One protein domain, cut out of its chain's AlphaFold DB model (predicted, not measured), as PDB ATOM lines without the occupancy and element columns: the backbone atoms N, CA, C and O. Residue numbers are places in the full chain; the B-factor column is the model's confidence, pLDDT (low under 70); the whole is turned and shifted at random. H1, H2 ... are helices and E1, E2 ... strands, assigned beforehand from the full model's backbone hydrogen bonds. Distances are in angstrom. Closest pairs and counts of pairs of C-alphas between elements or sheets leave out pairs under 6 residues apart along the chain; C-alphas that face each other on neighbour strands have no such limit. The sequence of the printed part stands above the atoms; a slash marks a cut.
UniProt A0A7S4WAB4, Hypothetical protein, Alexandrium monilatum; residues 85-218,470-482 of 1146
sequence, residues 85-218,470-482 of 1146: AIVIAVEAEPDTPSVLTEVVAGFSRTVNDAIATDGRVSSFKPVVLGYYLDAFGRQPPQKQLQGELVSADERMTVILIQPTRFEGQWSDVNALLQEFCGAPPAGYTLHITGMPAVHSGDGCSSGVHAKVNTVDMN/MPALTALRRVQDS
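What this domain is: This is residues 85 to 218 and 470 to 482 of the 1146 residues of the protein "Hypothetical protein" of Alexandrium monilatum (UniProt A0A7S4WAB4). What shape do these atoms make? A four-stranded antiparallel sheet, order E2 E3 E1 E4, is the core of three layers, helices on both faces: H1 and H3 run along its strands over one face, while H5 crosses E4 over the other, which also bears H2. A small antiparallel hairpin, E5 and E6, packs beside edge strand E4, between H3 and H5; short H4 only grazes the larger sheet. What is it made of? The printed part has 147 residues with five named helices and six named strands, in the order E1 H1 E2 H2 E3 H3 E4 H4 E5 E6 H5, of mixed class. It is compact, radius of gyration of the C-alphas 14.8 A, spanning 46 by 34 by 23 A.

Where its parts are: Where are the strands? E1 is residues 86 to 92, 19.8 A from C-alpha 86 at (23.685, -31.361, 0.831); E3 is 156 to 162, 19.7 A; E4 is 188 to 193, 16.3 A; E2 is 127 to 130, E5 202 to 205, E6 208 to 211. Where are the helices? H1 is 102 to 117, 22.4 A; H3 is 170 to 181, 17.1 A; H5 is 471 to 480, 13.9 A, ending at C-alpha 480 (23.856, -44.107, 6.085); H2 is 142 to 149, H4 195 to 200.

How they stand to each other: How do neighbour strands pair? Within hydrogen-bond range are N 88 and O 159 of E1 and E3, 2.9 A, N 89 and O 191 of E1 and E4, 2.8 A, N 129 and O 160 of E2 and E3, 2.8 A, and N 208 and O 205 of E6 and E5, 3.0 A. How do helices stand on the larger sheet? H1, height 9.2 A, runs along E3 at 13 degrees on the local plane, and H3, on the same face, along E1 at 4 degrees; on the opposite face H5, height 7.9 A, runs across E4 at 70 degrees, and H2 is over none. E1, H1, E2 and E3, H3, E4 are split strand-helix-strand units, another strand between the two same-way strands, with right-handed crossovers. What is near H4 and E5? H4 touches H5, closest C-alphas Val 198 and Ala 472, 5.4 A; the closest C-alphas of E5 and E4 are Ser 205 and His 191, 4.5 A. Are the helix backbones complete? Every O i to N i+4 pair is within hydrogen-bond range in H1, H4 and H5, against 2 of 4 in H2 and 6 of 8 in H3.

The domain as a whole: How large is it, and where is it cut? The farthest C-alphas, Arg 138 and Asn 218, are 50.9 A apart; residues 219 to 469 are not printed, C-alphas 218 and 470 being 15.1 A apart. Which links are long, and where is confidence low? E2 to H2 is a long link; 45 residues are under 70, among them 134 to 147 and 207 to 218.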
ATOM      1  N   ALA A  85      18.995 -31.881   1.972       69.69
ATOM      2  CA  ALA A  85      20.235 -31.261   2.425       69.69
ATOM      3  C   ALA A  85      21.436 -31.813   1.642       69.69
ATOM      4  O   ALA A  85      21.557 -33.026   1.438       69.69
ATOM      5  N   ILE A  86      22.346 -30.924   1.233       76.94
ATOM      6  CA  ILE A  86      23.685 -31.361   0.831       76.94
ATOM      7  C   ILE A  86      24.474 -31.603   2.113       76.94
ATOM      8  O   ILE A  86      24.430 -30.806   3.050       76.94
ATOM      9  N   VAL A  87      25.168 -32.731   2.158       83.38
ATOM     10  CA  VAL A  87      25.878 -33.217   3.333       83.38
ATOM     11  C   VAL A  87      27.359 -33.209   3.046       83.38
ATOM     12  O   VAL A  87      27.808 -33.817   2.075       83.38
ATOM     13  N   ILE A  88      28.116 -32.594   3.945       87.88
ATOM     14  CA  ILE A  88      29.545 -32.846   4.070       87.88
ATOM     15  C   ILE A  88      29.737 -33.691   5.322       87.88
ATOM     16  O   ILE A  88      29.521 -33.215   6.434       87.88
ATOM     17  N   ALA A  89      30.140 -34.943   5.142       88.25
ATOM     18  CA  ALA A  89      30.564 -35.799   6.233       88.25
ATOM     19  C   ALA A  89      32.092 -35.784   6.335       88.25
ATOM     20  O   ALA A  89      32.802 -36.027   5.357       88.25
ATOM     21  N   VAL A  90      32.584 -35.492   7.534       89.44
ATOM     22  CA  VAL A  90      34.004 -35.526   7.882       89.44
ATOM     23  C   VAL A  90      34.250 -36.806   8.666       89.44
ATOM     24  O   VAL A  90      33.637 -36.999   9.715       89.44
ATOM     25  N   GLU A  91      35.126 -37.674   8.167       90.00
ATOM     26  CA  GLU A  91      35.463 -38.961   8.780       90.00
ATOM     27  C   GLU A  91      36.936 -38.994   9.200       90.00
ATOM     28  O   GLU A  91      37.822 -38.635   8.425       90.00
ATOM     29  N   ALA A  92      37.207 -39.428  10.429       89.50
ATOM     30  CA  ALA A  92      38.558 -39.611  10.946       89.50
ATOM     31  C   ALA A  92      39.264 -40.790  10.253       89.50
ATOM     32  O   ALA A  92      38.716 -41.890  10.166       89.50
ATOM     33  N   GLU A  93      40.500 -40.578   9.787       87.25
ATOM     34  CA  GLU A  93      41.345 -41.656   9.250       87.25
ATOM     35  C   GLU A  93      41.641 -42.730  10.318       87.25
ATOM     36  O   GLU A  93      41.507 -42.458  11.513       87.25
ATOM     37  N   PRO A  94      42.072 -43.954   9.943       83.00
ATOM     38  CA  PRO A  94      42.296 -45.046  10.896       83.00
ATOM     39  C   PRO A  94      43.199 -44.683  12.086       83.00
ATOM     40  O   PRO A  94      42.951 -45.158  13.198       83.00
ATOM     41  N   ASP A  95      44.188 -43.815  11.848       83.31
ATOM     42  CA  ASP A  95      45.172 -43.340  12.828       83.31
ATOM     43  C   ASP A  95      44.666 -42.166  13.693       83.31
ATOM     44  O   ASP A  95      45.286 -41.821  14.703       83.31
ATOM     45  N   THR A  96      43.521 -41.572  13.341       86.69
ATOM     46  CA  THR A  96      42.897 -40.453  14.055       86.69
ATOM     47  C   THR A  96      41.770 -40.969  14.963       86.69
ATOM     48  O   THR A  96      40.887 -41.700  14.511       86.69
ATOM     49  N   PRO A  97      41.753 -40.618  16.265       80.19
ATOM     50  CA  PRO A  97      40.845 -41.257  17.217       80.19
ATOM     51  C   PRO A  97      39.405 -40.723  17.194       80.19
ATOM     52  O   PRO A  97      38.502 -41.490  17.513       80.19
ATOM     53  N   SER A  98      39.183 -39.440  16.875       87.94
ATOM     54  CA  SER A  98      37.862 -38.796  16.973       87.94
ATOM     55  C   SER A  98      37.753 -37.554  16.082       87.94
ATOM     56  O   SER A  98      38.759 -36.904  15.800       87.94
ATOM     57  N   VAL A  99      36.527 -37.196  15.685       84.12
ATOM     58  CA  VAL A  99      36.190 -35.931  15.001       84.12
ATOM     59  C   VAL A  99      35.919 -34.774  15.957       84.12
ATOM     60  O   VAL A  99      35.769 -33.638  15.507       84.12
ATOM     61  N   LEU A 100      35.891 -35.027  17.271       85.44
ATOM     62  CA  LEU A 100      35.654 -34.008  18.292       85.44
ATOM     63  C   LEU A 100      36.902 -33.141  18.549       85.44
ATOM     64  O   LEU A 100      37.414 -33.066  19.667       85.44
ATOM     65  N   THR A 101      37.429 -32.503  17.504       86.25
ATOM     66  CA  THR A 101      38.681 -31.738  17.555       86.25
ATOM     67  C   THR A 101      38.518 -30.307  17.049       86.25
ATOM     68  O   THR A 101      37.660 -29.997  16.223       86.25
ATOM     69  N   GLU A 102      39.406 -29.418  17.503       84.50
ATOM     70  CA  GLU A 102      39.425 -28.017  17.058       84.50
ATOM     71  C   GLU A 102      39.744 -27.883  15.557       84.50
ATOM     72  O   GLU A 102      39.350 -26.908  14.922       84.50
ATOM     73  N   VAL A 103      40.411 -28.881  14.962       86.38
ATOM     74  CA  VAL A 103      40.692 -28.930  13.518       86.38
ATOM     75  C   VAL A 103      39.385 -29.017  12.725       86.38
ATOM     76  O   VAL A 103      39.172 -28.240  11.795       86.38
ATOM     77  N   VAL A 104      38.479 -29.909  13.137       85.88
ATOM     78  CA  VAL A 104      37.159 -30.077  12.511       85.88
ATOM     79  C   VAL A 104      36.257 -28.870  12.797       85.88
ATOM     80  O   VAL A 104      35.522 -28.423  11.913       85.88
ATOM     81  N   ALA A 105      36.363 -28.266  13.986       84.88
ATOM     82  CA  ALA A 105      35.660 -27.025  14.324       84.88
ATOM     83  C   ALA A 105      36.123 -25.822  13.478       84.88
ATOM     84  O   ALA A 105      35.316 -24.983  13.070       84.88
ATOM     85  N   GLY A 106      37.428 -25.720  13.206       84.06
ATOM     86  CA  GLY A 106      38.002 -24.728  12.297       84.06
ATOM     87  C   GLY A 106      37.496 -24.913  10.868       84.06
ATOM     88  O   GLY A 106      36.979 -23.967  10.281       84.06
ATOM     89  N   PHE A 107      37.552 -26.146  10.354       88.06
ATOM     90  CA  PHE A 107      37.041 -26.488   9.025       88.06
ATOM     91  C   PHE A 107      35.547 -26.174   8.871       88.06
ATOM     92  O   PHE A 107      35.153 -25.543   7.895       88.06
ATOM     93  N   SER A 108      34.725 -26.538   9.861       85.88
ATOM     94  CA  SER A 108      33.280 -26.267   9.843       85.88
ATOM     95  C   SER A 108      32.990 -24.770   9.695       85.88
ATOM     96  O   SER A 108      32.151 -24.382   8.883       85.88
ATOM     97  N   ARG A 109      33.727 -23.917  10.424       86.69
ATOM     98  CA  ARG A 109      33.626 -22.452  10.303       86.69
ATOM     99  C   ARG A 109      34.053 -21.957   8.922       86.69
ATOM    100  O   ARG A 109      33.349 -21.144   8.341       86.69
ATOM    101  N   THR A 110      35.140 -22.492   8.361       87.81
ATOM    102  CA  THR A 110      35.580 -22.150   6.998       87.81
ATOM    103  C   THR A 110      34.524 -22.485   5.944       87.81
ATOM    104  O   THR A 110      34.269 -21.667   5.064       87.81
ATOM    105  N   VAL A 111      33.884 -23.655   6.045       86.50
ATOM    106  CA  VAL A 111      32.784 -24.047   5.150       86.50
ATOM    107  C   VAL A 111      31.609 -23.074   5.286       86.50
ATOM    108  O   VAL A 111      31.104 -22.583   4.279       86.50
ATOM    109  N   ASN A 112      31.207 -22.744   6.517       86.38
ATOM    110  CA  ASN A 112      30.124 -21.794   6.774       86.38
ATOM    111  C   ASN A 112      30.410 -20.393   6.201       86.38
ATOM    112  O   ASN A 112      29.554 -19.807   5.541       86.38
ATOM    113  N   ASP A 113      31.624 -19.877   6.396       85.56
ATOM    114  CA  ASP A 113      32.029 -18.561   5.894       85.56
ATOM    115  C   ASP A 113      32.094 -18.534   4.358       85.56
ATOM    116  O   ASP A 113      31.650 -17.567   3.733       85.56
ATOM    117  N   ALA A 114      32.594 -19.603   3.728       85.25
ATOM    118  CA  ALA A 114      32.631 -19.723   2.270       85.25
ATOM    119  C   ALA A 114      31.220 -19.723   1.663       85.25
ATOM    120  O   ALA A 114      30.956 -18.997   0.707       85.25
ATOM    121  N   ILE A 115      30.291 -20.471   2.261       82.12
ATOM    122  CA  ILE A 115      28.887 -20.508   1.838       82.12
ATOM    123  C   ILE A 115      28.221 -19.128   1.986       82.12
ATOM    124  O   ILE A 115      27.449 -18.715   1.120       82.12
ATOM    125  N   ALA A 116      28.534 -18.401   3.062       80.81
ATOM    126  CA  ALA A 116      27.984 -17.073   3.315       80.81
ATOM    127  C   ALA A 116      28.537 -15.985   2.372       80.81
ATOM    128  O   ALA A 116      27.852 -14.990   2.128       80.81
ATOM    129  N   THR A 117      29.755 -16.151   1.845       83.06
ATOM    130  CA  THR A 117      30.471 -15.112   1.078       83.06
ATOM    131  C   THR A 117      30.544 -15.349  -0.431       83.06
ATOM    132  O   THR A 117      30.658 -14.376  -1.176       83.06
ATOM    133  N   ASP A 118      30.462 -16.593  -0.914       82.12
ATOM    134  CA  ASP A 118      30.577 -16.895  -2.347       82.12
ATOM    135  C   ASP A 118      29.372 -16.348  -3.135       82.12
ATOM    136  O   ASP A 118      28.211 -16.598  -2.803       82.12
ATOM    137  N   GLY A 119      29.625 -15.596  -4.210       74.88
ATOM    138  CA  GLY A 119      28.583 -14.994  -5.051       74.88
ATOM    139  C   GLY A 119      27.664 -16.006  -5.750       74.88
ATOM    140  O   GLY A 119      26.535 -15.656  -6.088       74.88
ATOM    141  N   ARG A 120      28.115 -17.257  -5.931       72.50
ATOM    142  CA  ARG A 120      27.319 -18.364  -6.479       72.50
ATOM    143  C   ARG A 120      26.239 -18.845  -5.513       72.50
ATOM    144  O   ARG A 120      25.240 -19.376  -5.970       72.50
ATOM    145  N   VAL A 121      26.443 -18.694  -4.199       72.69
ATOM    146  CA  VAL A 121      25.602 -19.325  -3.161       72.69
ATOM    147  C   VAL A 121      24.945 -18.312  -2.214       72.69
ATOM    148  O   VAL A 121      23.809 -18.509  -1.779       72.69
ATOM    149  N   SER A 122      25.612 -17.193  -1.931       68.69
ATOM    150  CA  SER A 122      25.156 -16.145  -1.002       68.69
ATOM    151  C   SER A 122      23.804 -15.522  -1.373       68.69
ATOM    152  O   SER A 122      23.045 -15.119  -0.488       68.69
ATOM    153  N   SER A 123      23.452 -15.500  -2.662       65.38
ATOM    154  CA  SER A 123      22.141 -15.057  -3.163       65.38
ATOM    155  C   SER A 123      20.975 -15.876  -2.592       65.38
ATOM    156  O   SER A 123      19.869 -15.348  -2.436       65.38
ATOM    157  N   PHE A 124      21.225 -17.139  -2.229       64.19
ATOM    158  CA  PHE A 124      20.218 -18.087  -1.755       64.19
ATOM    159  C   PHE A 124      20.096 -18.159  -0.235       64.19
ATOM    160  O   PHE A 124      19.219 -18.874   0.239       64.19
ATOM    161  N   LYS A 125      20.955 -17.456   0.522       66.25
ATOM    162  CA  LYS A 125      20.998 -17.476   1.998       66.25
ATOM    163  C   LYS A 125      20.762 -18.884   2.586       66.25
ATOM    164  O   LYS A 125      19.752 -19.090   3.266       66.25
ATOM    165  N   PRO A 126      21.611 -19.875   2.273       68.38
ATOM    166  CA  PRO A 126      21.437 -21.216   2.812       68.38
ATOM    167  C   PRO A 126      21.679 -21.238   4.325       68.38
ATOM    168  O   PRO A 126      22.528 -20.520   4.853       68.38
ATOM    169  N   VAL A 127      20.927 -22.087   5.013       71.38
ATOM    170  CA  VAL A 127      21.129 -22.422   6.417       71.38
ATOM    171  C   VAL A 127      22.157 -23.543   6.486       71.38
ATOM    172  O   VAL A 127      22.003 -24.583   5.843       71.38
ATOM    173  N   VAL A 128      23.217 -23.330   7.261       74.25
ATOM    174  CA  VAL A 128      24.245 -24.341   7.517       74.25
ATOM    175  C   VAL A 128      24.089 -24.824   8.953       74.25
ATOM    176  O   VAL A 128      24.140 -24.038   9.897       74.25
ATOM    177  N   LEU A 129      23.891 -26.126   9.112       74.81
ATOM    178  CA  LEU A 129      23.742 -26.804  10.392       74.81
ATOM    179  C   LEU A 129      24.932 -27.742  10.585       74.81
ATOM    180  O   LEU A 129      25.295 -28.504   9.694       74.81
ATOM    181  N   GLY A 130      25.544 -27.711  11.759       75.81
ATOM    182  CA  GLY A 130      26.644 -28.607  12.096       75.81
ATOM    183  C   GLY A 130      26.940 -28.551  13.584       75.81
ATOM    184  O   GLY A 130      26.629 -27.561  14.240       75.81
ATOM    185  N   TYR A 131      27.564 -29.601  14.118       79.12
ATOM    186  CA  TYR A 131      27.845 -29.708  15.556       79.12
ATOM    187  C   TYR A 131      28.647 -28.511  16.111       79.12
ATOM    188  O   TYR A 131      28.419 -28.068  17.235       79.12
ATOM    189  N   TYR A 132      29.556 -27.957  15.301       77.31
ATOM    190  CA  TYR A 132      30.400 -26.806  15.648       77.31
ATOM    191  C   TYR A 132      29.862 -25.449  15.178       77.31
ATOM    192  O   TYR A 132      30.537 -24.434  15.360       77.31
ATOM    193  N   LEU A 133      28.690 -25.416  14.540       71.44
ATOM    194  CA  LEU A 133      28.126 -24.214  13.937       71.44
ATOM    195  C   LEU A 133      26.993 -23.664  14.806       71.44
ATOM    196  O   LEU A 133      26.085 -24.381  15.221       71.44
ATOM    197  N   ASP A 134      27.088 -22.375  15.116       56.38
ATOM    198  CA  ASP A 134      26.248 -21.693  16.097       56.38
ATOM    199  C   ASP A 134      24.923 -21.255  15.451       56.38
ATOM    200  O   ASP A 134      24.769 -20.118  15.013       56.38
ATOM    201  N   ALA A 135      23.962 -22.176  15.336       47.03
ATOM    202  CA  ALA A 135      22.671 -21.882  14.707       47.03
ATOM    203  C   ALA A 135      21.738 -21.005  15.579       47.03
ATOM    204  O   ALA A 135      20.773 -20.452  15.060       47.03
ATOM    205  N   PHE A 136      22.010 -20.848  16.889       42.84
ATOM    206  CA  PHE A 136      21.063 -20.241  17.847       42.84
ATOM    207  C   PHE A 136      21.663 -19.235  18.855       42.84
ATOM    208  O   PHE A 136      20.988 -18.827  19.803       42.84
ATOM    209  N   GLY A 137      22.901 -18.773  18.659       40.56
ATOM    210  CA  GLY A 137      23.434 -17.570  19.317       40.56
ATOM    211  C   GLY A 137      23.745 -17.670  20.819       40.56
ATOM    212  O   GLY A 137      24.017 -16.643  21.447       40.56
ATOM    213  N   ARG A 138      23.736 -18.868  21.418       44.44
ATOM    214  CA  ARG A 138      24.289 -19.169  22.755       44.44
ATOM    215  C   ARG A 138      24.744 -20.630  22.800       44.44
ATOM    216  O   ARG A 138      24.103 -21.476  22.188       44.44
ATOM    217  N   GLN A 139      25.814 -20.899  23.565       42.25
ATOM    218  CA  GLN A 139      26.439 -22.221  23.762       42.25
ATOM    219  C   GLN A 139      25.410 -23.370  23.735       42.25
ATOM    220  O   GLN A 139      24.492 -23.365  24.561       42.25
ATOM    221  N   PRO A 140      25.547 -24.348  22.819       42.31
ATOM    222  CA  PRO A 140      24.523 -25.359  22.621       42.31
ATOM    223  C   PRO A 140      24.446 -26.313  23.825       42.31
ATOM    224  O   PRO A 140      25.459 -26.559  24.491       42.31
ATOM    225  N   PRO A 141      23.279 -26.920  24.095       48.41
ATOM    226  CA  PRO A 141      23.176 -28.083  24.970       48.41
ATOM    227  C   PRO A 141      23.927 -29.274  24.334       48.41
ATOM    228  O   PRO A 141      23.357 -30.089  23.613       48.41
ATOM    229  N   GLN A 142      25.239 -29.359  24.595       54.59
ATOM    230  CA  GLN A 142      26.209 -30.215  23.888       54.59
ATOM    231  C   GLN A 142      25.830 -31.698  23.789       54.59
ATOM    232  O   GLN A 142      26.157 -32.332  22.795       54.59
ATOM    233  N   LYS A 143      25.129 -32.273  24.774       55.75
ATOM    234  CA  LYS A 143      24.872 -33.724  24.796       55.75
ATOM    235  C   LYS A 143      23.731 -34.197  23.896       55.75
ATOM    236  O   LYS A 143      23.751 -35.353  23.494       55.75
ATOM    237  N   GLN A 144      22.735 -33.356  23.617       54.66
ATOM    238  CA  GLN A 144      21.580 -33.772  22.806       54.66
ATOM    239  C   GLN A 144      21.894 -33.709  21.309       54.66
ATOM    240  O   GLN A 144      21.673 -34.688  20.610       54.66
ATOM    241  N   LEU A 145      22.508 -32.615  20.846       59.25
ATOM    242  CA  LEU A 145      22.911 -32.444  19.443       59.25
ATOM    243  C   LEU A 145      24.054 -33.383  19.023       59.25
ATOM    244  O   LEU A 145      24.150 -33.750  17.854       59.25
ATOM    245  N   GLN A 146      24.910 -33.797  19.967       67.75
ATOM    246  CA  GLN A 146      25.993 -34.746  19.690       67.75
ATOM    247  C   GLN A 146      25.456 -36.090  19.180       67.75
ATOM    248  O   GLN A 146      26.039 -36.647  18.262       67.75
ATOM    249  N   GLY A 147      24.338 -36.586  19.723       64.31
ATOM    250  CA  GLY A 147      23.758 -37.866  19.302       64.31
ATOM    251  C   GLY A 147      23.143 -37.862  17.898       64.31
ATOM    252  O   GLY A 147      22.895 -38.935  17.356       64.31
ATOM    253  N   GLU A 148      22.899 -36.685  17.315       70.44
ATOM    254  CA  GLU A 148      22.256 -36.542  16.001       70.44
ATOM    255  C   GLU A 148      23.239 -36.151  14.888       70.44
ATOM    256  O   GLU A 148      23.066 -36.568  13.744       70.44
ATOM    257  N   LEU A 149      24.279 -35.367  15.204       77.25
ATOM    258  CA  LEU A 149      25.227 -34.819  14.219       77.25
ATOM    259  C   LEU A 149      26.630 -35.443  14.282       77.25
ATOM    260  O   LEU A 149      27.444 -35.204  13.385       77.25
ATOM    261  N   VAL A 150      26.912 -36.247  15.314       83.50
ATOM    262  CA  VAL A 150      28.159 -37.003  15.484       83.50
ATOM    263  C   VAL A 150      27.831 -38.492  15.611       83.50
ATOM    264  O   VAL A 150      26.867 -38.874  16.270       83.50
ATOM    265  N   SER A 151      28.616 -39.343  14.955       85.50
ATOM    266  CA  SER A 151      28.412 -40.789  14.983       85.50
ATOM    267  C   SER A 151      28.654 -41.359  16.383       85.50
ATOM    268  O   SER A 151      29.430 -40.815  17.170       85.50
ATOM    269  N   ALA A 152      28.020 -42.491  16.698       81.31
ATOM    270  CA  ALA A 152      28.122 -43.118  18.022       81.31
ATOM    271  C   ALA A 152      29.558 -43.534  18.410       81.31
ATOM    272  O   ALA A 152      29.872 -43.639  19.593       81.31
ATOM    273  N   ASP A 153      30.421 -43.776  17.421       83.69
ATOM    274  CA  ASP A 153      31.847 -44.074  17.589       83.69
ATOM    275  C   ASP A 153      32.742 -42.819  17.606       83.69
ATOM    276  O   ASP A 153      33.961 -42.942  17.699       83.69
ATOM    277  N   GLU A 154      32.150 -41.623  17.514       87.75
ATOM    278  CA  GLU A 154      32.814 -40.315  17.450       87.75
ATOM    279  C   GLU A 154      33.850 -40.183  16.322       87.75
ATOM    280  O   GLU A 154      34.738 -39.330  16.386       87.75
ATOM    281  N   ARG A 155      33.754 -41.006  15.270       88.44
ATOM    282  CA  ARG A 155      34.672 -40.979  14.119       88.44
ATOM    283  C   ARG A 155      34.132 -40.239  12.907       88.44
ATOM    284  O   ARG A 155      34.886 -40.032  11.960       88.44
ATOM    285  N   MET A 156      32.871 -39.821  12.919       88.88
ATOM    286  CA  MET A 156      32.257 -39.090  11.818       88.88
ATOM    287  C   MET A 156      31.357 -37.967  12.337       88.88
ATOM    288  O   MET A 156      30.647 -38.136  13.324       88.88
ATOM    289  N   THR A 157      31.371 -36.813  11.671       88.75
ATOM    290  CA  THR A 157      30.427 -35.707  11.912       88.75
ATOM    291  C   THR A 157      29.875 -35.213  10.585       88.75
ATOM    292  O   THR A 157      30.579 -35.242   9.574       88.75
ATOM    293  N   VAL A 158      28.632 -34.736  10.588       87.00
ATOM    294  CA  VAL A 158      27.980 -34.184   9.392       87.00
ATOM    295  C   VAL A 158      27.752 -32.679   9.504       87.00
ATOM    296  O   VAL A 158      27.456 -32.152  10.577       87.00
ATOM    297  N   ILE A 159      27.892 -31.992   8.373       85.75
ATOM    298  CA  ILE A 159      27.483 -30.606   8.154       85.75
ATOM    299  C   ILE A 159      26.371 -30.648   7.106       85.75
ATOM    300  O   ILE A 159      26.588 -31.113   5.985       85.75
ATOM    301  N   LEU A 160      25.180 -30.197   7.485       80.12
ATOM    302  CA  LEU A 160      23.992 -30.153   6.642       80.12
ATOM    303  C   LEU A 160      23.835 -28.746   6.076       80.12
ATOM    304  O   LEU A 160      23.848 -27.762   6.814       80.12
ATOM    305  N   ILE A 161      23.674 -28.647   4.764       78.62
ATOM    306  CA  ILE A 161      23.533 -27.376   4.058       78.62
ATOM    307  C   ILE A 161      22.168 -27.369   3.382       78.62
ATOM    308  O   ILE A 161      21.883 -28.209   2.525       78.62
ATOM    309  N   GLN A 162      21.329 -26.417   3.783       72.50
ATOM    310  CA  GLN A 162      19.941 -26.300   3.353       72.50
ATOM    311  C   GLN A 162      19.703 -24.965   2.644       72.50
ATOM    312  O   GLN A 162      19.879 -23.911   3.252       72.50
ATOM    313  N   PRO A 163      19.287 -24.951   1.372       64.31
ATOM    314  CA  PRO A 163      18.922 -23.709   0.700       64.31
ATOM    315  C   PRO A 163      17.540 -23.215   1.153       64.31
ATOM    316  O   PRO A 163      16.627 -24.009   1.357       64.31
ATOM    317  N   THR A 164      17.363 -21.893   1.258       57.66
ATOM    318  CA  THR A 164      16.086 -21.280   1.680       57.66
ATOM    319  C   THR A 164      15.195 -20.830   0.515       57.66
ATOM    320  O   THR A 164      14.072 -20.375   0.735       57.66
ATOM    321  N   ARG A 165      15.657 -20.940  -0.742       53.69
ATOM    322  CA  ARG A 165      14.890 -20.587  -1.956       53.69
ATOM    323  C   ARG A 165      15.111 -21.597  -3.083       53.69
ATOM    324  O   ARG A 165      16.227 -22.067  -3.273       53.69
ATOM    325  N   PHE A 166      14.047 -21.889  -3.842       47.84
ATOM    326  CA  PHE A 166      14.038 -22.879  -4.934       47.84
ATOM    327  C   PHE A 166      14.532 -22.331  -6.287       47.84
ATOM    328  O   PHE A 166      14.899 -23.099  -7.171       47.84
ATOM    329  N   GLU A 167      14.562 -21.009  -6.471       42.28
ATOM    330  CA  GLU A 167      15.047 -20.378  -7.707       42.28
ATOM    331  C   GLU A 167      16.585 -20.366  -7.743       42.28
ATOM    332  O   GLU A 167      17.201 -19.323  -7.559       42.28
ATOM    333  N   GLY A 168      17.219 -21.525  -7.941       44.88
ATOM    334  CA  GLY A 168      18.678 -21.653  -8.025       44.88
ATOM    335  C   GLY A 168      19.130 -23.010  -8.563       44.88
ATOM    336  O   GLY A 168      18.499 -24.037  -8.312       44.88
ATOM    337  N   GLN A 169      20.224 -23.032  -9.329       56.06
ATOM    338  CA  GLN A 169      20.804 -24.270  -9.844       56.06
ATOM    339  C   GLN A 169      21.579 -24.979  -8.720       56.06
ATOM    340  O   GLN A 169      22.660 -24.547  -8.331       56.06
ATOM    341  N   TRP A 170      21.052 -26.102  -8.212       62.16
ATOM    342  CA  TRP A 170      21.712 -26.986  -7.230       62.16
ATOM    343  C   TRP A 170      23.156 -27.365  -7.599       62.16
ATOM    344  O   TRP A 170      23.957 -27.702  -6.726       62.16
ATOM    345  N   SER A 171      23.495 -27.287  -8.888       64.00
ATOM    346  CA  SER A 171      24.849 -27.471  -9.399       64.00
ATOM    347  C   SER A 171      25.850 -26.471  -8.837       64.00
ATOM    348  O   SER A 171      26.999 -26.848  -8.667       64.00
ATOM    349  N   ASP A 172      25.444 -25.238  -8.533       71.94
ATOM    350  CA  ASP A 172      26.364 -24.182  -8.103       71.94
ATOM    351  C   ASP A 172      26.791 -24.374  -6.649       71.94
ATOM    352  O   ASP A 172      27.977 -24.280  -6.327       71.94
ATOM    353  N   VAL A 173      25.833 -24.727  -5.783       72.50
ATOM    354  CA  VAL A 173      26.115 -25.096  -4.389       72.50
ATOM    355  C   VAL A 173      26.959 -26.361  -4.356       72.50
ATOM    356  O   VAL A 173      27.982 -26.390  -3.683       72.50
ATOM    357  N   ASN A 174      26.581 -27.394  -5.117       74.56
ATOM    358  CA  ASN A 174      27.362 -28.624  -5.156       74.56
ATOM    359  C   ASN A 174      28.783 -28.358  -5.684       74.56
ATOM    360  O   ASN A 174      29.741 -28.773  -5.046       74.56
ATOM    361  N   ALA A 175      28.940 -27.585  -6.765       75.94
ATOM    362  CA  ALA A 175      30.245 -27.232  -7.329       75.94
ATOM    363  C   ALA A 175      31.152 -26.504  -6.326       75.94
ATOM    364  O   ALA A 175      32.326 -26.855  -6.234       75.94
ATOM    365  N   LEU A 176      30.619 -25.548  -5.551       80.81
ATOM    366  CA  LEU A 176      31.368 -24.911  -4.460       80.81
ATOM    367  C   LEU A 176      31.823 -25.950  -3.429       80.81
ATOM    368  O   LEU A 176      32.976 -25.951  -3.010       80.81
ATOM    369  N   LEU A 177      30.929 -26.848  -3.014       79.81
ATOM    370  CA  LEU A 177      31.257 -27.842  -1.993       79.81
ATOM    371  C   LEU A 177      32.308 -28.838  -2.492       79.81
ATOM    372  O   LEU A 177      33.195 -29.214  -1.728       79.81
ATOM    373  N   GLN A 178      32.288 -29.195  -3.777       77.69
ATOM    374  CA  GLN A 178      33.302 -30.071  -4.366       77.69
ATOM    375  C   GLN A 178      34.717 -29.479  -4.332       77.69
ATOM    376  O   GLN A 178      35.682 -30.242  -4.278       77.69
ATOM    377  N   GLU A 179      34.880 -28.153  -4.274       82.19
ATOM    378  CA  GLU A 179      36.202 -27.528  -4.105       82.19
ATOM    379  C   GLU A 179      36.874 -27.957  -2.788       82.19
ATOM    380  O   GLU A 179      38.096 -28.114  -2.738       82.19
ATOM    381  N   PHE A 180      36.089 -28.257  -1.746       82.94
ATOM    382  CA  PHE A 180      36.604 -28.762  -0.471       82.94
ATOM    383  C   PHE A 180      37.046 -30.229  -0.536       82.94
ATOM    384  O   PHE A 180      37.906 -30.629   0.248       82.94
ATOM    385  N   CYS A 181      36.531 -31.031  -1.477       80.06
ATOM    386  CA  CYS A 181      36.912 -32.443  -1.612       80.06
ATOM    387  C   CYS A 181      38.418 -32.611  -1.892       80.06
ATOM    388  O   CYS A 181      39.037 -33.552  -1.401       80.06
ATOM    389  N   GLY A 182      39.028 -31.671  -2.629       73.75
ATOM    390  CA  GLY A 182      40.463 -31.680  -2.935       73.75
ATOM    391  C   GLY A 182      41.374 -31.187  -1.802       73.75
ATOM    392  O   GLY A 182      42.595 -31.278  -1.932       73.75
ATOM    393  N   ALA A 183      40.809 -30.664  -0.709       80.62
ATOM    394  CA  ALA A 183      41.552 -30.083   0.411       80.62
ATOM    395  C   ALA A 183      40.967 -30.505   1.777       80.62
ATOM    396  O   ALA A 183      40.508 -29.651   2.544       80.62
ATOM    397  N   PRO A 184      40.972 -31.810   2.112       83.06
ATOM    398  CA  PRO A 184      40.483 -32.274   3.402       83.06
ATOM    399  C   PRO A 184      41.390 -31.815   4.561       83.06
ATOM    400  O   PRO A 184      42.601 -31.639   4.377       83.06
ATOM    401  N   PRO A 185      40.844 -31.649   5.782       84.75
ATOM    402  CA  PRO A 185      41.655 -31.432   6.977       84.75
ATOM    403  C   PRO A 185      42.632 -32.595   7.203       84.75
ATOM    404  O   PRO A 185      42.277 -33.754   7.012       84.75
ATOM    405  N   ALA A 186      43.860 -32.310   7.644       82.88
ATOM    406  CA  ALA A 186      44.883 -33.344   7.833       82.88
ATOM    407  C   ALA A 186      44.445 -34.424   8.844       82.88
ATOM    408  O   ALA A 186      44.063 -34.093   9.968       82.88
ATOM    409  N   GLY A 187      44.542 -35.701   8.454       82.56
ATOM    410  CA  GLY A 187      44.110 -36.854   9.259       82.56
ATOM    411  C   GLY A 187      42.615 -37.184   9.154       82.56
ATOM    412  O   GLY A 187      42.113 -37.982   9.953       82.56
ATOM    413  N   TYR A 188      41.903 -36.566   8.206       88.44
ATOM    414  CA  TYR A 188      40.479 -36.769   7.954       88.44
ATOM    415  C   TYR A 188      40.205 -36.949   6.460       88.44
ATOM    416  O   TYR A 188      40.896 -36.399   5.605       88.44
ATOM    417  N   THR A 189      39.131 -37.667   6.152       88.19
ATOM    418  CA  THR A 189      38.587 -37.812   4.802       88.19
ATOM    419  C   THR A 189      37.228 -37.130   4.707       88.19
ATOM    420  O   THR A 189      36.494 -37.024   5.693       88.19
ATOM    421  N   LEU A 190      36.906 -36.632   3.515       88.81
ATOM    422  CA  LEU A 190      35.638 -35.965   3.243       88.81
ATOM    423  C   LEU A 190      34.757 -36.832   2.351       88.81
ATOM    424  O   LEU A 190      35.222 -37.428   1.374       88.81
ATOM    425  N   HIS A 191      33.469 -36.834   2.673       87.00
ATOM    426  CA  HIS A 191      32.416 -37.389   1.839       87.00
ATOM    427  C   HIS A 191      31.373 -36.302   1.599       87.00
ATOM    428  O   HIS A 191      30.805 -35.765   2.547       87.00
ATOM    429  N   ILE A 192      31.130 -35.962   0.337       86.69
ATOM    430  CA  ILE A 192      30.145 -34.952  -0.061       86.69
ATOM    431  C   ILE A 192      29.029 -35.664  -0.805       86.69
ATOM    432  O   ILE A 192      29.260 -36.315  -1.828       86.69
ATOM    433  N   THR A 193      27.827 -35.570  -0.251       84.81
ATOM    434  CA  THR A 193      26.655 -36.313  -0.710       84.81
ATOM    435  C   THR A 193      25.360 -35.555  -0.398       84.81
ATOM    436  O   THR A 193      25.385 -34.368  -0.100       84.81
ATOM    437  N   GLY A 194      24.214 -36.217  -0.520       78.12
ATOM    438  CA  GLY A 194      22.875 -35.646  -0.423       78.12
ATOM    439  C   GLY A 194      22.071 -35.967  -1.677       78.12
ATOM    440  O   GLY A 194      22.639 -36.228  -2.739       78.12
ATOM    441  N   MET A 195      20.744 -35.945  -1.580       73.06
ATOM    442  CA  MET A 195      19.878 -36.274  -2.720       73.06
ATOM    443  C   MET A 195      20.134 -35.395  -3.959       73.06
ATOM    444  O   MET A 195      20.204 -35.946  -5.058       73.06
ATOM    445  N   PRO A 196      20.397 -34.077  -3.834       71.25
ATOM    446  CA  PRO A 196      20.788 -33.259  -4.985       71.25
ATOM    447  C   PRO A 196      22.133 -33.675  -5.615       71.25
ATOM    448  O   PRO A 196      22.270 -33.684  -6.840       71.25
ATOM    449  N   ALA A 197      23.122 -34.059  -4.801       72.69
ATOM    450  CA  ALA A 197      24.427 -34.539  -5.272       72.69
ATOM    451  C   ALA A 197      24.299 -35.899  -5.987       72.69
ATOM    452  O   ALA A 197      24.874 -36.127  -7.050       72.69
ATOM    453  N   VAL A 198      23.455 -36.782  -5.447       73.06
ATOM    454  CA  VAL A 198      23.142 -38.090  -6.030       73.06
ATOM    455  C   VAL A 198      22.367 -37.964  -7.347       73.06
ATOM    456  O   VAL A 198      22.701 -38.646  -8.312       73.06
ATOM    457  N   HIS A 199      21.389 -37.061  -7.447       68.00
ATOM    458  CA  HIS A 199      20.688 -36.805  -8.711       68.00
ATOM    459  C   HIS A 199      21.596 -36.175  -9.778       68.00
ATOM    460  O   HIS A 199      21.500 -36.524 -10.955       68.00
ATOM    461  N   SER A 200      22.491 -35.268  -9.376       64.38
ATOM    462  CA  SER A 200      23.395 -34.569 -10.301       64.38
ATOM    463  C   SER A 200      24.594 -35.396 -10.761       64.38
ATOM    464  O   SER A 200      25.299 -34.963 -11.672       64.38
ATOM    465  N   GLY A 201      24.829 -36.580 -10.185       66.06
ATOM    466  CA  GLY A 201      25.979 -37.391 -10.584       66.06
ATOM    467  C   GLY A 201      27.301 -36.982  -9.927       66.06
ATOM    468  O   GLY A 201      28.345 -37.559 -10.227       66.06
ATOM    469  N   ASP A 202      27.267 -35.975  -9.059       69.25
ATOM    470  CA  ASP A 202      28.416 -35.148  -8.708       69.25
ATOM    471  C   ASP A 202      28.637 -35.195  -7.192       69.25
ATOM    472  O   ASP A 202      27.838 -34.665  -6.418       69.25
ATOM    473  N   GLY A 203      29.672 -35.918  -6.758       73.56
ATOM    474  CA  GLY A 203      29.929 -36.168  -5.344       73.56
ATOM    475  C   GLY A 203      31.364 -36.570  -5.041       73.56
ATOM    476  O   GLY A 203      32.179 -36.822  -5.931       73.56
ATOM    477  N   CYS A 204      31.650 -36.675  -3.748       75.62
ATOM    478  CA  CYS A 204      32.975 -36.989  -3.226       75.62
ATOM    479  C   CYS A 204      32.865 -38.138  -2.233       75.62
ATOM    480  O   CYS A 204      32.046 -38.066  -1.319       75.62
ATOM    481  N   SER A 205      33.693 -39.173  -2.374       78.94
ATOM    482  CA  SER A 205      33.818 -40.231  -1.367       78.94
ATOM    483  C   SER A 205      35.285 -40.471  -1.049       78.94
ATOM    484  O   SER A 205      36.091 -40.670  -1.956       78.94
ATOM    485  N   SER A 206      35.633 -40.455   0.238       73.69
ATOM    486  CA  SER A 206      37.009 -40.626   0.725       73.69
ATOM    487  C   SER A 206      38.013 -39.670   0.055       73.69
ATOM    488  O   SER A 206      39.115 -40.075  -0.308       73.69
ATOM    489  N   GLY A 207      37.619 -38.411  -0.177       58.19
ATOM    490  CA  GLY A 207      38.456 -37.409  -0.857       58.19
ATOM    491  C   GLY A 207      38.627 -37.606  -2.372       58.19
ATOM    492  O   GLY A 207      39.333 -36.831  -3.014       58.19
ATOM    493  N   VAL A 208      37.983 -38.613  -2.970       62.53
ATOM    494  CA  VAL A 208      37.950 -38.801  -4.424       62.53
ATOM    495  C   VAL A 208      36.688 -38.156  -4.980       62.53
ATOM    496  O   VAL A 208      35.573 -38.643  -4.774       62.53
ATOM    497  N   HIS A 209      36.883 -37.061  -5.707       66.25
ATOM    498  CA  HIS A 209      35.839 -36.397  -6.471       66.25
ATOM    499  C   HIS A 209      35.642 -37.097  -7.816       66.25
ATOM    500  O   HIS A 209      36.601 -37.253  -8.579       66.25
ATOM    501  N   ALA A 210      34.405 -37.466  -8.148       56.22
ATOM    502  CA  ALA A 210      34.061 -37.742  -9.535       56.22
ATOM    503  C   ALA A 210      32.665 -37.228  -9.856       56.22
ATOM    504  O   ALA A 210      31.687 -37.547  -9.177       56.22
ATOM    505  N   LYS A 211      32.601 -36.499 -10.966       55.97
ATOM    506  CA  LYS A 211      31.362 -36.129 -11.617       55.97
ATOM    507  C   LYS A 211      31.060 -37.163 -12.684       55.97
ATOM    508  O   LYS A 211      31.642 -37.150 -13.768       55.97
ATOM    509  N   VAL A 212      30.172 -38.090 -12.357       55.31
ATOM    510  CA  VAL A 212      29.585 -38.978 -13.353       55.31
ATOM    511  C   VAL A 212      28.431 -38.200 -13.952       55.31
ATOM    512  O   VAL A 212      27.386 -38.095 -13.323       55.31
ATOM    513  N   ASN A 213      28.597 -37.632 -15.148       54.12
ATOM    514  CA  ASN A 213      27.459 -37.035 -15.840       54.12
ATOM    515  C   ASN A 213      26.446 -38.147 -16.118       54.12
ATOM    516  O   ASN A 213      26.574 -38.917 -17.071       54.12
ATOM    517  N   THR A 214      25.428 -38.227 -15.262       50.38
ATOM    518  CA  THR A 214      24.331 -39.180 -15.398       50.38
ATOM    519  C   THR A 214      23.638 -38.982 -16.741       50.38
ATOM    520  O   THR A 214      23.089 -39.935 -17.260       50.38
ATOM    521  N   VAL A 215      23.720 -37.806 -17.360       49.03
ATOM    522  CA  VAL A 215      23.151 -37.531 -18.686       49.03
ATOM    523  C   VAL A 215      24.079 -37.975 -19.837       49.03
ATOM    524  O   VAL A 215      23.634 -38.679 -20.739       49.03
ATOM    525  N   ASP A 216      25.385 -37.682 -19.789       48.38
ATOM    526  CA  ASP A 216      26.318 -37.971 -20.903       48.38
ATOM    527  C   ASP A 216      26.678 -39.455 -21.062       48.38
ATOM    528  O   ASP A 216      27.036 -39.903 -22.155       48.38
ATOM    529  N   MET A 217      26.549 -40.247 -19.992       52.72
ATOM    530  CA  MET A 217      26.879 -41.678 -20.009       52.72
ATOM    531  C   MET A 217      26.051 -42.472 -21.042       52.72
ATOM    532  O   MET A 217      26.440 -43.564 -21.460       52.72
ATOM    533  N   ASN A 218      24.924 -41.910 -21.487       56.72
ATOM    534  CA  ASN A 218      23.984 -42.541 -22.407       56.72
ATOM    535  C   ASN A 218      24.520 -42.595 -23.846       56.72
ATOM    536  O   ASN A 218      24.438 -43.638 -24.495       56.72
ATOM    537  N   MET A 470      29.367 -44.744  -8.369       73.50
ATOM    538  CA  MET A 470      29.280 -43.293  -8.295       73.50
ATOM    539  C   MET A 470      29.705 -42.800  -6.898       73.50
ATOM    540  O   MET A 470      29.134 -43.257  -5.896       73.50
ATOM    541  N   PRO A 471      30.665 -41.857  -6.785       80.81
ATOM    542  CA  PRO A 471      31.151 -41.408  -5.482       80.81
ATOM    543  C   PRO A 471      30.066 -40.803  -4.602       80.81
ATOM    544  O   PRO A 471      30.040 -41.110  -3.419       80.81
ATOM    545  N   ALA A 472      29.118 -40.034  -5.153       78.56
ATOM    546  CA  ALA A 472      28.031 -39.468  -4.348       78.56
ATOM    547  C   ALA A 472      27.138 -40.554  -3.715       78.56
ATOM    548  O   ALA A 472      26.734 -40.411  -2.562       78.56
ATOM    549  N   LEU A 473      26.865 -41.652  -4.437       77.75
ATOM    550  CA  LEU A 473      26.068 -42.780  -3.937       77.75
ATOM    551  C   LEU A 473      26.850 -43.620  -2.916       77.75
ATOM    552  O   LEU A 473      26.291 -44.066  -1.916       77.75
ATOM    553  N   THR A 474      28.153 -43.805  -3.147       81.75
ATOM    554  CA  THR A 474      29.057 -44.503  -2.217       81.75
ATOM    555  C   THR A 474      29.208 -43.718  -0.913       81.75
ATOM    556  O   THR A 474      29.058 -44.281   0.169       81.75
ATOM    557  N   ALA A 475      29.414 -42.405  -1.021       84.00
ATOM    558  CA  ALA A 475      29.423 -41.466   0.092       84.00
ATOM    559  C   ALA A 475      28.093 -41.465   0.840       84.00
ATOM    560  O   ALA A 475      28.102 -41.526   2.065       84.00
ATOM    561  N   LEU A 476      26.962 -41.462   0.118       81.31
ATOM    562  CA  LEU A 476      25.643 -41.541   0.738       81.31
ATOM    563  C   LEU A 476      25.580 -42.780   1.618       81.31
ATOM    564  O   LEU A 476      25.436 -42.627   2.821       81.31
ATOM    565  N   ARG A 477      25.785 -43.978   1.048       79.81
ATOM    566  CA  ARG A 477      25.757 -45.262   1.774       79.81
ATOM    567  C   ARG A 477      26.682 -45.281   2.986       79.81
ATOM    568  O   ARG A 477      26.250 -45.692   4.055       79.81
ATOM    569  N   ARG A 478      27.910 -44.770   2.849       84.31
ATOM    570  CA  ARG A 478      28.854 -44.680   3.970       84.31
ATOM    571  C   ARG A 478      28.320 -43.806   5.109       84.31
ATOM    572  O   ARG A 478      28.507 -44.166   6.268       84.31
ATOM    573  N   VAL A 479      27.659 -42.690   4.789       82.19
ATOM    574  CA  VAL A 479      26.982 -41.827   5.774       82.19
ATOM    575  C   VAL A 479      25.760 -42.534   6.376       82.19
ATOM    576  O   VAL A 479      25.541 -42.404   7.578       82.19
ATOM    577  N   GLN A 480      25.014 -43.332   5.595       77.62
ATOM    578  CA  GLN A 480      23.856 -44.107   6.085       77.62
ATOM    579  C   GLN A 480      24.235 -45.138   7.156       77.62
ATOM    580  O   GLN A 480      23.426 -45.420   8.035       77.62
ATOM    581  N   ASP A 481      25.452 -45.688   7.106       80.25
ATOM    582  CA  ASP A 481      25.926 -46.643   8.117       80.25
ATOM    583  C   ASP A 481      26.075 -45.999   9.507       80.25
ATOM    584  O   ASP A 481      25.969 -46.683  10.526       80.25
ATOM    585  N   SER A 482      26.330 -44.686   9.551       80.38
ATOM    586  CA  SER A 482      26.617 -43.939  10.781       80.38
ATOM    587  C   SER A 482      25.461 -43.039  11.238       80.38
ATOM    588  O   SER A 482      25.385 -42.726  12.426       80.38
TER     589      SER A 482